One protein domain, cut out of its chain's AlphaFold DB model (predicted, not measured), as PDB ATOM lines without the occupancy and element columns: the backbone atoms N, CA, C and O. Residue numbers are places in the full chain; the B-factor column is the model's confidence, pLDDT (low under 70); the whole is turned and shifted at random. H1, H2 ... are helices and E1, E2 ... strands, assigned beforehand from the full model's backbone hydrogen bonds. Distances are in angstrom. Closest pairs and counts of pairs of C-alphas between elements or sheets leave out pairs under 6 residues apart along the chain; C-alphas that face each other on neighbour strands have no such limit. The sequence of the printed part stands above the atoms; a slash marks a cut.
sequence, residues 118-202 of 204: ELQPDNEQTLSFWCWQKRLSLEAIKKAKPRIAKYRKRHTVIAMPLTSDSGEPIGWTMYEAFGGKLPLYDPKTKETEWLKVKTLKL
ATOM      1  N   GLU A 118      58.536  61.052  90.824       84.12
ATOM      2  CA  GLU A 118      59.707  61.914  90.679       84.12
ATOM      3  C   GLU A 118      60.136  61.888  89.216       84.12
ATOM      4  O   GLU A 118      60.595  60.851  88.730       84.12
ATOM      5  N   LEU A 119      59.924  63.000  88.503       84.19
ATOM      6  CA  LEU A 119      60.299  63.120  87.095       84.19
ATOM      7  C   LEU A 119      61.792  62.838  86.927       84.19
ATOM      8  O   LEU A 119      62.620  63.292  87.712       84.19
ATOM      9  N   GLN A 120      62.111  62.065  85.904       84.25
ATOM     10  CA  GLN A 120      63.472  61.746  85.511       84.25
ATOM     11  C   GLN A 120      63.805  62.499  84.220       84.25
ATOM     12  O   GLN A 120      62.888  62.883  83.488       84.25
ATOM     13  N   PRO A 121      65.097  62.692  83.915       84.19
ATOM     14  CA  PRO A 121      65.512  63.125  82.591       84.19
ATOM     15  C   PRO A 121      64.924  62.218  81.508       84.19
ATOM     16  O   PRO A 121      64.750  61.010  81.713       84.19
ATOM     17  N   ASP A 122      64.650  62.800  80.345       81.56
ATOM     18  CA  ASP A 122      64.211  62.030  79.192       81.56
ATOM     19  C   ASP A 122      65.254  60.954  78.845       81.56
ATOM     20  O   ASP A 122      66.461  61.193  78.825       81.56
ATOM     21  N   ASN A 123      64.772  59.743  78.577       84.50
ATOM     22  CA  ASN A 123      65.591  58.592  78.220       84.50
ATOM     23  C   ASN A 123      64.903  57.842  77.077       84.50
ATOM     24  O   ASN A 123      64.010  57.011  77.270       84.50
ATOM     25  N   GLU A 124      65.319  58.170  75.858       85.62
ATOM     26  CA  GLU A 124      64.726  57.628  74.640       85.62
ATOM     27  C   GLU A 124      64.860  56.110  74.540       85.62
ATOM     28  O   GLU A 124      63.946  55.461  74.043       85.62
ATOM     29  N   GLN A 125      65.939  55.521  75.056       81.31
ATOM     30  CA  GLN A 125      66.137  54.070  75.050       81.31
ATOM     31  C   GLN A 125      65.087  53.368  75.917       81.31
ATOM     32  O   GLN A 125      64.493  52.381  75.490       81.31
ATOM     33  N   THR A 126      64.800  53.918  77.100       83.81
ATOM     34  CA  THR A 126      63.749  53.415  77.997       83.81
ATOM     35  C   THR A 126      62.380  53.502  77.325       83.81
ATOM     36  O   THR A 126      61.626  52.530  77.318       83.81
ATOM     37  N   LEU A 127      62.070  54.643  76.700       89.12
ATOM     38  CA  LEU A 127      60.809  54.821  75.980       89.12
ATOM     39  C   LEU A 127      60.706  53.900  74.753       89.12
ATOM     40  O   LEU A 127      59.654  53.309  74.523       89.12
ATOM     41  N   SER A 128      61.793  53.743  73.996       86.50
ATOM     42  CA  SER A 128      61.882  52.856  72.828       86.50
ATOM     43  C   SER A 128      61.666  51.407  73.225       86.50
ATOM     44  O   SER A 128      60.900  50.696  72.576       86.50
ATOM     45  N   PHE A 129      62.289  50.980  74.323       84.44
ATOM     46  CA  PHE A 129      62.121  49.639  74.851       84.44
ATOM     47  C   PHE A 129      60.667  49.375  75.250       84.44
ATOM     48  O   PHE A 129      60.076  48.386  74.818       84.44
ATOM     49  N   TRP A 130      60.056  50.295  75.998       92.06
ATOM     50  CA  TRP A 130      58.646  50.188  76.357       92.06
ATOM     51  C   TRP A 130      57.738  50.152  75.114       92.06
ATOM     52  O   TRP A 130      56.848  49.306  75.022       92.06
ATOM     53  N   CYS A 131      57.988  51.012  74.119       93.06
ATOM     54  CA  CYS A 131      57.243  51.017  72.856       93.06
ATOM     55  C   CYS A 131      57.363  49.674  72.127       93.06
ATOM     56  O   CYS A 131      56.351  49.124  71.698       93.06
ATOM     57  N   TRP A 132      58.566  49.100  72.055       90.06
ATOM     58  CA  TRP A 132      58.797  47.775  71.484       90.06
ATOM     59  C   TRP A 132      57.990  46.691  72.215       90.06
ATOM     60  O   TRP A 132      57.271  45.923  71.574       90.06
ATOM     61  N   GLN A 133      58.004  46.685  73.553       86.88
ATOM     62  CA  GLN A 133      57.214  45.741  74.356       86.88
ATOM     63  C   GLN A 133      55.703  45.863  74.104       86.88
ATOM     64  O   GLN A 133      54.976  44.870  74.167       86.88
ATOM     65  N   LYS A 134      55.216  47.081  73.848       88.31
ATOM     66  CA  LYS A 134      53.798  47.369  73.584       88.31
ATOM     67  C   LYS A 134      53.424  47.336  72.104       88.31
ATOM     68  O   LYS A 134      52.243  47.478  71.802       88.31
ATOM     69  N   ARG A 135      54.389  47.106  71.205       92.12
ATOM     70  CA  ARG A 135      54.218  47.156  69.743       92.12
ATOM     71  C   ARG A 135      53.688  48.515  69.262       92.12
ATOM     72  O   ARG A 135      52.771  48.586  68.452       92.12
ATOM     73  N   LEU A 136      54.261  49.591  69.796       93.75
ATOM     74  CA  LEU A 136      53.909  50.982  69.500       93.75
ATOM     75  C   LEU A 136      55.043  51.674  68.731       93.75
ATOM     76  O   LEU A 136      56.213  51.334  68.898       93.75
ATOM     77  N   SER A 137      54.703  52.682  67.922       95.94
ATOM     78  CA  SER A 137      55.696  53.563  67.293       95.94
ATOM     79  C   SER A 137      56.230  54.574  68.308       95.94
ATOM     80  O   SER A 137      55.453  55.292  68.941       95.94
ATOM     81  N   LEU A 138      57.557  54.670  68.420       92.44
ATOM     82  CA  LEU A 138      58.218  55.653  69.277       92.44
ATOM     83  C   LEU A 138      57.820  57.086  68.910       92.44
ATOM     84  O   LEU A 138      57.517  57.885  69.792       92.44
ATOM     85  N   GLU A 139      57.780  57.410  67.616       94.38
ATOM     86  CA  GLU A 139      57.416  58.746  67.138       94.38
ATOM     87  C   GLU A 139      55.968  59.099  67.483       94.38
ATOM     88  O   GLU A 139      55.685  60.211  67.929       94.38
ATOM     89  N   ALA A 140      55.048  58.141  67.325       93.88
ATOM     90  CA  ALA A 140      53.649  58.335  67.688       93.88
ATOM     91  C   ALA A 140      53.498  58.589  69.194       93.88
ATOM     92  O   ALA A 140      52.771  59.491  69.601       93.88
ATOM     93  N   ILE A 141      54.234  57.841  70.020       94.62
ATOM     94  CA  ILE A 141      54.191  57.997  71.475       94.62
ATOM     95  C   ILE A 141      54.849  59.298  71.928       94.62
ATOM     96  O   ILE A 141      54.300  59.968  72.798       94.62
ATOM     97  N   LYS A 142      55.949  59.735  71.304       93.31
ATOM     98  CA  LYS A 142      56.568  61.041  71.589       93.31
ATOM     99  C   LYS A 142      55.581  62.205  71.424       93.31
ATOM    100  O   LYS A 142      55.630  63.146  72.215       93.31
ATOM    101  N   LYS A 143      54.633  62.129  70.477       92.81
ATOM    102  CA  LYS A 143      53.583  63.158  70.299       92.81
ATOM    103  C   LYS A 143      52.665  63.295  71.513       92.81
ATOM    104  O   LYS A 143      52.219  64.399  71.806       92.81
ATOM    105  N   ALA A 144      52.440  62.208  72.250       90.38
ATOM    106  CA  ALA A 144      51.679  62.223  73.498       90.38
ATOM    107  C   ALA A 144      52.476  62.794  74.687       90.38
ATOM    108  O   ALA A 144      51.959  62.846  75.799       90.38
ATOM    109  N   LYS A 145      53.729  63.222  74.462       90.62
ATOM    110  CA  LYS A 145      54.614  63.857  75.450       90.62
ATOM    111  C   LYS A 145      54.697  63.068  76.769       90.62
ATOM    112  O   LYS A 145      54.467  63.646  77.834       90.62
ATOM    113  N   PRO A 146      55.031  61.762  76.725       92.94
ATOM    114  CA  PRO A 146      55.215  60.975  77.934       92.94
ATOM    115  C   PRO A 146      56.314  61.573  78.812       92.94
ATOM    116  O   PRO A 146      57.184  62.323  78.355       92.94
ATOM    117  N   ARG A 147      56.288  61.201  80.087       90.31
ATOM    118  CA  ARG A 147      57.351  61.485  81.045       90.31
ATOM    119  C   ARG A 147      57.890  60.192  81.616       90.31
ATOM    120  O   ARG A 147      57.128  59.271  81.903       90.31
ATOM    121  N   ILE A 148      59.198  60.142  81.820       90.75
ATOM    122  CA  ILE A 148      59.813  59.085  82.615       90.75
ATOM    123  C   ILE A 148      59.823  59.560  84.060       90.75
ATOM    124  O   ILE A 148      60.188  60.699  84.343       90.75
ATOM    125  N   ALA A 149      59.382  58.709  84.978       90.62
ATOM    126  CA  ALA A 149      59.338  59.048  86.393       90.62
ATOM    127  C   ALA A 149      59.676  57.845  87.277       90.62
ATOM    128  O   ALA A 149      59.560  56.691  86.862       90.62
ATOM    129  N   LYS A 150      60.054  58.111  88.528       87.75
ATOM    130  CA  LYS A 150      60.130  57.110  89.591       87.75
ATOM    131  C   LYS A 150      58.844  57.119  90.403       87.75
ATOM    132  O   LYS A 150      58.583  58.061  91.146       87.75
ATOM    133  N   TYR A 151      58.064  56.046  90.307       86.19
ATOM    134  CA  TYR A 151      56.894  55.826  91.145       86.19
ATOM    135  C   TYR A 151      57.287  55.205  92.494       86.19
ATOM    136  O   TYR A 151      57.948  54.164  92.550       86.19
ATOM    137  N   ARG A 152      56.879  55.853  93.594       79.06
ATOM    138  CA  ARG A 152      57.237  55.516  94.986       79.06
ATOM    139  C   ARG A 152      58.748  55.359  95.187       79.06
ATOM    140  O   ARG A 152      59.176  54.510  95.964       79.06
ATOM    141  N   LYS A 153      59.541  56.152  94.456       77.31
ATOM    142  CA  LYS A 153      61.016  56.092  94.415       77.31
ATOM    143  C   LYS A 153      61.601  54.749  93.949       77.31
ATOM    144  O   LYS A 153      62.804  54.565  94.033       77.31
ATOM    145  N   ARG A 154      60.775  53.819  93.458       73.25
ATOM    146  CA  ARG A 154      61.188  52.444  93.128       73.25
ATOM    147  C   ARG A 154      60.993  52.134  91.653       73.25
ATOM    148  O   ARG A 154      61.952  51.869  90.935       73.25
ATOM    149  N   HIS A 155      59.758  52.232  91.172       83.19
ATOM    150  CA  HIS A 155      59.403  51.768  89.833       83.19
ATOM    151  C   HIS A 155      59.705  52.838  88.790       83.19
ATOM    152  O   HIS A 155      59.183  53.947  88.890       83.19
ATOM    153  N   THR A 156      60.512  52.518  87.782       88.62
ATOM    154  CA  THR A 156      60.631  53.381  86.600       88.62
ATOM    155  C   THR A 156      59.350  53.243  85.786       88.62
ATOM    156  O   THR A 156      58.956  52.136  85.422       88.62
ATOM    157  N   VAL A 157      58.673  54.358  85.524       92.50
ATOM    158  CA  VAL A 157      57.396  54.369  84.810       92.50
ATOM    159  C   VAL A 157      57.432  55.269  83.587       92.50
ATOM    160  O   VAL A 157      58.064  56.324  83.604       92.50
ATOM    161  N   ILE A 158      56.697  54.858  82.555       94.75
ATOM    162  CA  ILE A 158      56.236  55.738  81.483       94.75
ATOM    163  C   ILE A 158      54.906  56.335  81.941       94.75
ATOM    164  O   ILE A 158      53.899  55.628  82.034       94.75
ATOM    165  N   ALA A 159      54.918  57.620  82.280       92.81
ATOM    166  CA  ALA A 159      53.752  58.387  82.684       92.81
ATOM    167  C   ALA A 159      53.197  59.142  81.469       92.81
ATOM    168  O   ALA A 159      53.792  60.101  80.978       92.81
ATOM    169  N   MET A 160      52.050  58.688  80.978       92.69
ATOM    170  CA  MET A 160      51.292  59.336  79.913       92.69
ATOM    171  C   MET A 160      50.409  60.423  80.527       92.69
ATOM    172  O   MET A 160      49.649  60.101  81.447       92.69
ATOM    173  N   PRO A 161      50.484  61.680  80.069       89.56
ATOM    174  CA  PRO A 161      49.638  62.734  80.607       89.56
ATOM    175  C   PRO A 161      48.170  62.459  80.261       89.56
ATOM    176  O   PRO A 161      47.841  62.078  79.139       89.56
ATOM    177  N   LEU A 162      47.289  62.649  81.237       88.69
ATOM    178  CA  LEU A 162      45.859  62.814  81.005       88.69
ATOM    179  C   LEU A 162      45.596  64.304  80.906       88.69
ATOM    180  O   LEU A 162      45.999  65.034  81.809       88.69
ATOM    181  N   THR A 163      44.929  64.744  79.847       85.38
ATOM    182  CA  THR A 163      44.607  66.156  79.641       85.38
ATOM    183  C   THR A 163      43.102  66.377  79.639       85.38
ATOM    184  O   THR A 163      42.355  65.501  79.203       85.38
ATOM    185  N   SER A 164      42.663  67.534  80.126       84.81
ATOM    186  CA  SER A 164      41.310  68.042  79.904       84.81
ATOM    187  C   SER A 164      41.093  68.396  78.426       84.81
ATOM    188  O   SER A 164      42.040  68.429  77.633       84.81
ATOM    189  N   ASP A 165      39.857  68.748  78.070       85.88
ATOM    190  CA  ASP A 165      39.516  69.266  76.738       85.88
ATOM    191  C   ASP A 165      40.223  70.598  76.424       85.88
ATOM    192  O   ASP A 165      40.512  70.895  75.268       85.88
ATOM    193  N   SER A 166      40.568  71.381  77.456       84.12
ATOM    194  CA  SER A 166      41.382  72.600  77.339       84.12
ATOM    195  C   SER A 166      42.886  72.323  77.194       84.12
ATOM    196  O   SER A 166      43.665  73.254  76.991       84.12
ATOM    197  N   GLY A 167      43.312  71.057  77.275       76.69
ATOM    198  CA  GLY A 167      44.710  70.640  77.153       76.69
ATOM    199  C   GLY A 167      45.519  70.718  78.451       76.69
ATOM    200  O   GLY A 167      46.726  70.468  78.432       76.69
ATOM    201  N   GLU A 168      44.885  71.032  79.582       76.62
ATOM    202  CA  GLU A 168      45.550  71.083  80.883       76.62
ATOM    203  C   GLU A 168      45.780  69.670  81.430       76.62
ATOM    204  O   GLU A 168      44.897  68.818  81.320       76.62
ATOM    205  N   PRO A 169      46.947  69.372  82.026       73.06
ATOM    206  CA  PRO A 169      47.182  68.071  82.626       73.06
ATOM    207  C   PRO A 169      46.273  67.893  83.845       73.06
ATOM    208  O   PRO A 169      46.349  68.664  84.792       73.06
ATOM    209  N   ILE A 170      45.467  66.833  83.841       85.31
ATOM    210  CA  ILE A 170      44.569  66.422  84.933       85.31
ATOM    211  C   ILE A 170      44.994  65.089  85.556       85.31
ATOM    212  O   ILE A 170      44.269  64.492  86.350       85.31
ATOM    213  N   GLY A 171      46.164  64.561  85.192       86.31
ATOM    214  CA  GLY A 171      46.682  63.336  85.784       86.31
ATOM    215  C   GLY A 171      47.665  62.576  84.907       86.31
ATOM    216  O   GLY A 171      48.184  63.088  83.918       86.31
ATOM    217  N   TRP A 172      47.896  61.320  85.283       88.81
ATOM    218  CA  TRP A 172      48.825  60.413  84.627       88.81
ATOM    219  C   TRP A 172      48.235  59.014  84.493       88.81
ATOM    220  O   TRP A 172      47.706  58.453  85.452       88.81
ATOM    221  N   THR A 173      48.416  58.403  83.328       92.44
ATOM    222  CA  THR A 173      48.323  56.952  83.159       92.44
ATOM    223  C   THR A 173      49.732  56.385  83.116       92.44
ATOM    224  O   THR A 173      50.514  56.710  82.229       92.44
ATOM    225  N   MET A 174      50.077  55.554  84.092       92.50
ATOM    226  CA  MET A 174      51.428  55.043  84.279       92.50
ATOM    227  C   MET A 174      51.531  53.568  83.914       92.50
ATOM    228  O   MET A 174      50.705  52.744  84.324       92.50
ATOM    229  N   TYR A 175      52.620  53.240  83.231       93.62
ATOM    230  CA  TYR A 175      53.050  51.883  82.928       93.62
ATOM    231  C   TYR A 175      54.437  51.670  83.512       93.62
ATOM    232  O   TYR A 175      55.280  52.556  83.413       93.62
ATOM    233  N   GLU A 176      54.698  50.500  84.083       92.69
ATOM    234  CA  GLU A 176      56.073  50.124  84.418       92.69
ATOM    235  C   GLU A 176      56.887  50.002  83.113       92.69
ATOM    236  O   GLU A 176      56.408  49.433  82.125       92.69
ATOM    237  N   ALA A 177      58.068  50.624  83.088       89.12
ATOM    238  CA  ALA A 177      58.824  50.871  81.861       89.12
ATOM    239  C   ALA A 177      59.441  49.608  81.241       89.12
ATOM    240  O   ALA A 177      59.737  49.604  80.049       89.12
ATOM    241  N   PHE A 178      59.604  48.539  82.021       84.75
ATOM    242  CA  PHE A 178      60.276  47.309  81.618       84.75
ATOM    243  C   PHE A 178      59.343  46.092  81.559       84.75
ATOM    244  O   PHE A 178      59.794  44.955  81.418       84.75
ATOM    245  N   GLY A 179      58.024  46.311  81.569       76.31
ATOM    246  CA  GLY A 179      57.018  45.258  81.407       76.31
ATOM    247  C   GLY A 179      56.528  44.649  82.725       76.31
ATOM    248  O   GLY A 179      55.802  43.652  82.705       76.31
ATOM    249  N   GLY A 180      56.887  45.257  83.855       79.50
ATOM    250  CA  GLY A 180      56.411  44.905  85.183       79.50
ATOM    251  C   GLY A 180      54.984  45.378  85.486       79.50
ATOM    252  O   GLY A 180      54.212  45.799  84.619       79.50
ATOM    253  N   LYS A 181      54.622  45.289  86.768       84.69
ATOM    254  CA  LYS A 181      53.341  45.749  87.321       84.69
ATOM    255  C   LYS A 181      53.583  46.786  88.417       84.69
ATOM    256  O   LYS A 181      54.649  46.819  89.024       84.69
ATOM    257  N   LEU A 182      52.569  47.596  88.701       83.75
ATOM    258  CA  LEU A 182      52.585  48.636  89.724       83.75
ATOM    259  C   LEU A 182      51.670  48.261  90.897       83.75
ATOM    260  O   LEU A 182      50.567  47.762  90.671       83.75
ATOM    261  N   PRO A 183      52.078  48.530  92.147       80.88
ATOM    262  CA  PRO A 183      51.284  48.168  93.310       80.88
ATOM    263  C   PRO A 183      50.075  49.100  93.504       80.88
ATOM    264  O   PRO A 183      50.154  50.330  93.365       80.88
ATOM    265  N   LEU A 184      48.951  48.522  93.908       80.81
ATOM    266  CA  LEU A 184      47.790  49.194  94.475       80.81
ATOM    267  C   LEU A 184      47.529  48.587  95.853       80.81
ATOM    268  O   LEU A 184      47.195  47.418  95.970       80.81
ATOM    269  N   TYR A 185      47.726  49.392  96.890       75.38
ATOM    270  CA  TYR A 185      47.459  48.976  98.260       75.38
ATOM    271  C   TYR A 185      46.006  49.279  98.610       75.38
ATOM    272  O   TYR A 185      45.596  50.439  98.495       75.38
ATOM    273  N   ASP A 186      45.268  48.268  99.056       72.62
ATOM    274  CA  ASP A 186      43.934  48.436  99.617       72.62
ATOM    275  C   ASP A 186      44.051  48.595 101.145       72.62
ATOM    276  O   ASP A 186      44.422  47.652 101.846       72.62
ATOM    277  N   PRO A 187      43.755  49.782 101.706       64.12
ATOM    278  CA  PRO A 187      43.852  50.005 103.144       64.12
ATOM    279  C   PRO A 187      42.790  49.253 103.959       64.12
ATOM    280  O   PRO A 187      42.977  49.098 105.166       64.12
ATOM    281  N   LYS A 188      41.686  48.810 103.340       72.44
ATOM    282  CA  LYS A 188      40.616  48.061 104.014       72.44
ATOM    283  C   LYS A 188      41.028  46.611 104.227       72.44
ATOM    284  O   LYS A 188      40.938  46.115 105.346       72.44
ATOM    285  N   THR A 189      41.514  45.959 103.174       79.31
ATOM    286  CA  THR A 189      41.951  44.552 103.226       79.31
ATOM    287  C   THR A 189      43.405  44.406 103.674       79.31
ATOM    288  O   THR A 189      43.808  43.341 104.126       79.31
ATOM    289  N   LYS A 190      44.192  45.489 103.608       71.25
ATOM    290  CA  LYS A 190      45.653  45.523 103.799       71.25
ATOM    291  C   LYS A 190      46.426  44.693 102.773       71.25
ATOM    292  O   LYS A 190      47.601  44.394 102.993       71.25
ATOM    293  N   GLU A 191      45.808  44.366 101.648       61.03
ATOM    294  CA  GLU A 191      46.433  43.612 100.570       61.03
ATOM    295  C   GLU A 191      47.018  44.539  99.499       61.03
ATOM    296  O   GLU A 191      46.689  45.725  99.402       61.03
ATOM    297  N   THR A 192      47.942  44.002  98.701       74.25
ATOM    298  CA  THR A 192      48.501  44.705  97.542       74.25
ATOM    299  C   THR A 192      48.131  43.972  96.267       74.25
ATOM    300  O   THR A 192      48.606  42.866  96.016       74.25
ATOM    301  N   GLU A 193      47.335  44.630  95.436       75.88
ATOM    302  CA  GLU A 193      47.090  44.215  94.065       75.88
ATOM    303  C   GLU A 193      48.211  44.733  93.150       75.88
ATOM    304  O   GLU A 193      48.780  45.806  93.368       75.88
ATOM    305  N   TRP A 194      48.532  43.980  92.098       79.75
ATOM    306  CA  TRP A 194      49.538  44.355  91.106       79.75
ATOM    307  C   TRP A 194      48.885  44.636  89.755       79.75
ATOM    308  O   TRP A 194      48.452  43.720  89.050       79.75
ATOM    309  N   LEU A 195      48.874  45.909  89.368       79.81
ATOM    310  CA  LEU A 195      48.213  46.405  88.168       79.81
ATOM    311  C   LEU A 195      49.193  46.542  87.004       79.81
ATOM    312  O   LEU A 195      50.315  47.012  87.171       79.81
ATOM    313  N   LYS A 196      48.761  46.190  85.790       86.88
ATOM    314  CA  LYS A 196      49.550  46.449  84.569       86.88
ATOM    315  C   LYS A 196      49.608  47.937  84.207       86.88
ATOM    316  O   LYS A 196      50.544  48.362  83.536       86.88
ATOM    317  N   VAL A 197      48.593  48.694  84.618       91.00
ATOM    318  CA  VAL A 197      48.432  50.125  84.348       91.00
ATOM    319  C   VAL A 197      47.866  50.771  85.601       91.00
ATOM    320  O   VAL A 197      46.978  50.201  86.233       91.00
ATOM    321  N   LYS A 198      48.371  51.946  85.970       89.00
ATOM    322  CA  LYS A 198      47.857  52.703  87.111       89.00
ATOM    323  C   LYS A 198      47.519  54.121  86.690       89.00
ATOM    324  O   LYS A 198      48.378  54.827  86.176       89.00
ATOM    325  N   THR A 199      46.299  54.546  86.977       88.88
ATOM    326  CA  THR A 199      45.842  55.905  86.693       88.88
ATOM    327  C   THR A 199      45.846  56.740  87.968       88.88
ATOM    328  O   THR A 199      45.370  56.296  89.013       88.88
ATOM    329  N   LEU A 200      46.394  57.947  87.883       81.38
ATOM    330  CA  LEU A 200      46.406  58.956  88.935       81.38
ATOM    331  C   LEU A 200      45.706  60.199  88.393       81.38
ATOM    332  O   LEU A 200      46.128  60.721  87.368       81.38
ATOM    333  N   LYS A 201      44.649  60.668  89.057       78.88
ATOM    334  CA  LYS A 201      43.969  61.922  88.705       78.88
ATOM    335  C   LYS A 201      44.447  63.045  89.623       78.88
ATOM    336  O   LYS A 201      44.644  62.805  90.818       78.88
ATOM    337  N   LEU A 202      44.646  64.238  89.066       66.25
ATOM    338  CA  LEU A 202      44.691  65.487  89.822       66.25
ATOM    339  C   LEU A 202      43.307  65.636  90.448       66.25
ATOM    340  O   LEU A 202      42.302  65.396  89.782       66.25
TER     341      LEU A 202
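This is residues 118 to 202 of the 204 residues of the protein "Zinc-binding domain of primase-helicase" of Rhodopirellula solitaria (UniProt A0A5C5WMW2). A strongly twisted wall of four strands, E1, E2, E3 and E6, has helix H1 across one face and short helix H2 packed on H1, while the hairpin E4 and E5 reaches away as an arm. The 85 printed residues hold, in order, H1 H2 E1 E2 E3 E4 E5 E6; the sheets E1 - E2 - E3 - E6 and E4 - E5 are antiparallel, and the class is mixed. The whole is compact, with a radius of gyration of the C-alphas of 13.5 A and spans of 42 by 31 by 23 A.

Start at residues 118 to 119, which pair antiparallel with residues 149 to 150 of E1, residues 147 to 151. Next, H1, residues 124 to 134, touches H2, residues 138 to 143, about perpendicular at 75 degrees; their closest C-alphas, Ser 128 and Leu 138, are 5.8 A apart. In both helices every O i to N i+4 pair is within hydrogen-bond range. E1, E2, residues 155 to 163, and E3, residues 169 to 176, form a meander, each strand the antiparallel neighbour of the one before; look for N 149 and O 157 at 3.1 A, and N 160 and O 173 at 2.8 A. H1 is on this sheet at a height of 10.0 A, across the strands, at 80 degrees to E2 on the local plane; H2 is not on it. E4, residues 182 to 185, and E5, residues 192 to 195, form a hairpin, with N 182 and O 195 at 2.8 A. E5 runs on into E6, residues 198 to 201, at 94 degrees; E6 is E3's antiparallel neighbour, with N 172 and O 200 at 2.8 A.

Find C-alpha 124 at (64.726, 57.628, 74.640), where H1 begins its 15.0 A. E2 spans 23.0 A and E3 20.1 A; E6 ends at C-alpha 201, (43.969, 61.922, 88.705).

The farthest C-alphas, Glu 139 and Lys 188, are 41.9 A apart. The printed part has no cut, and no link is long. Residues 187, 191 and 202 have pLDDT under 70.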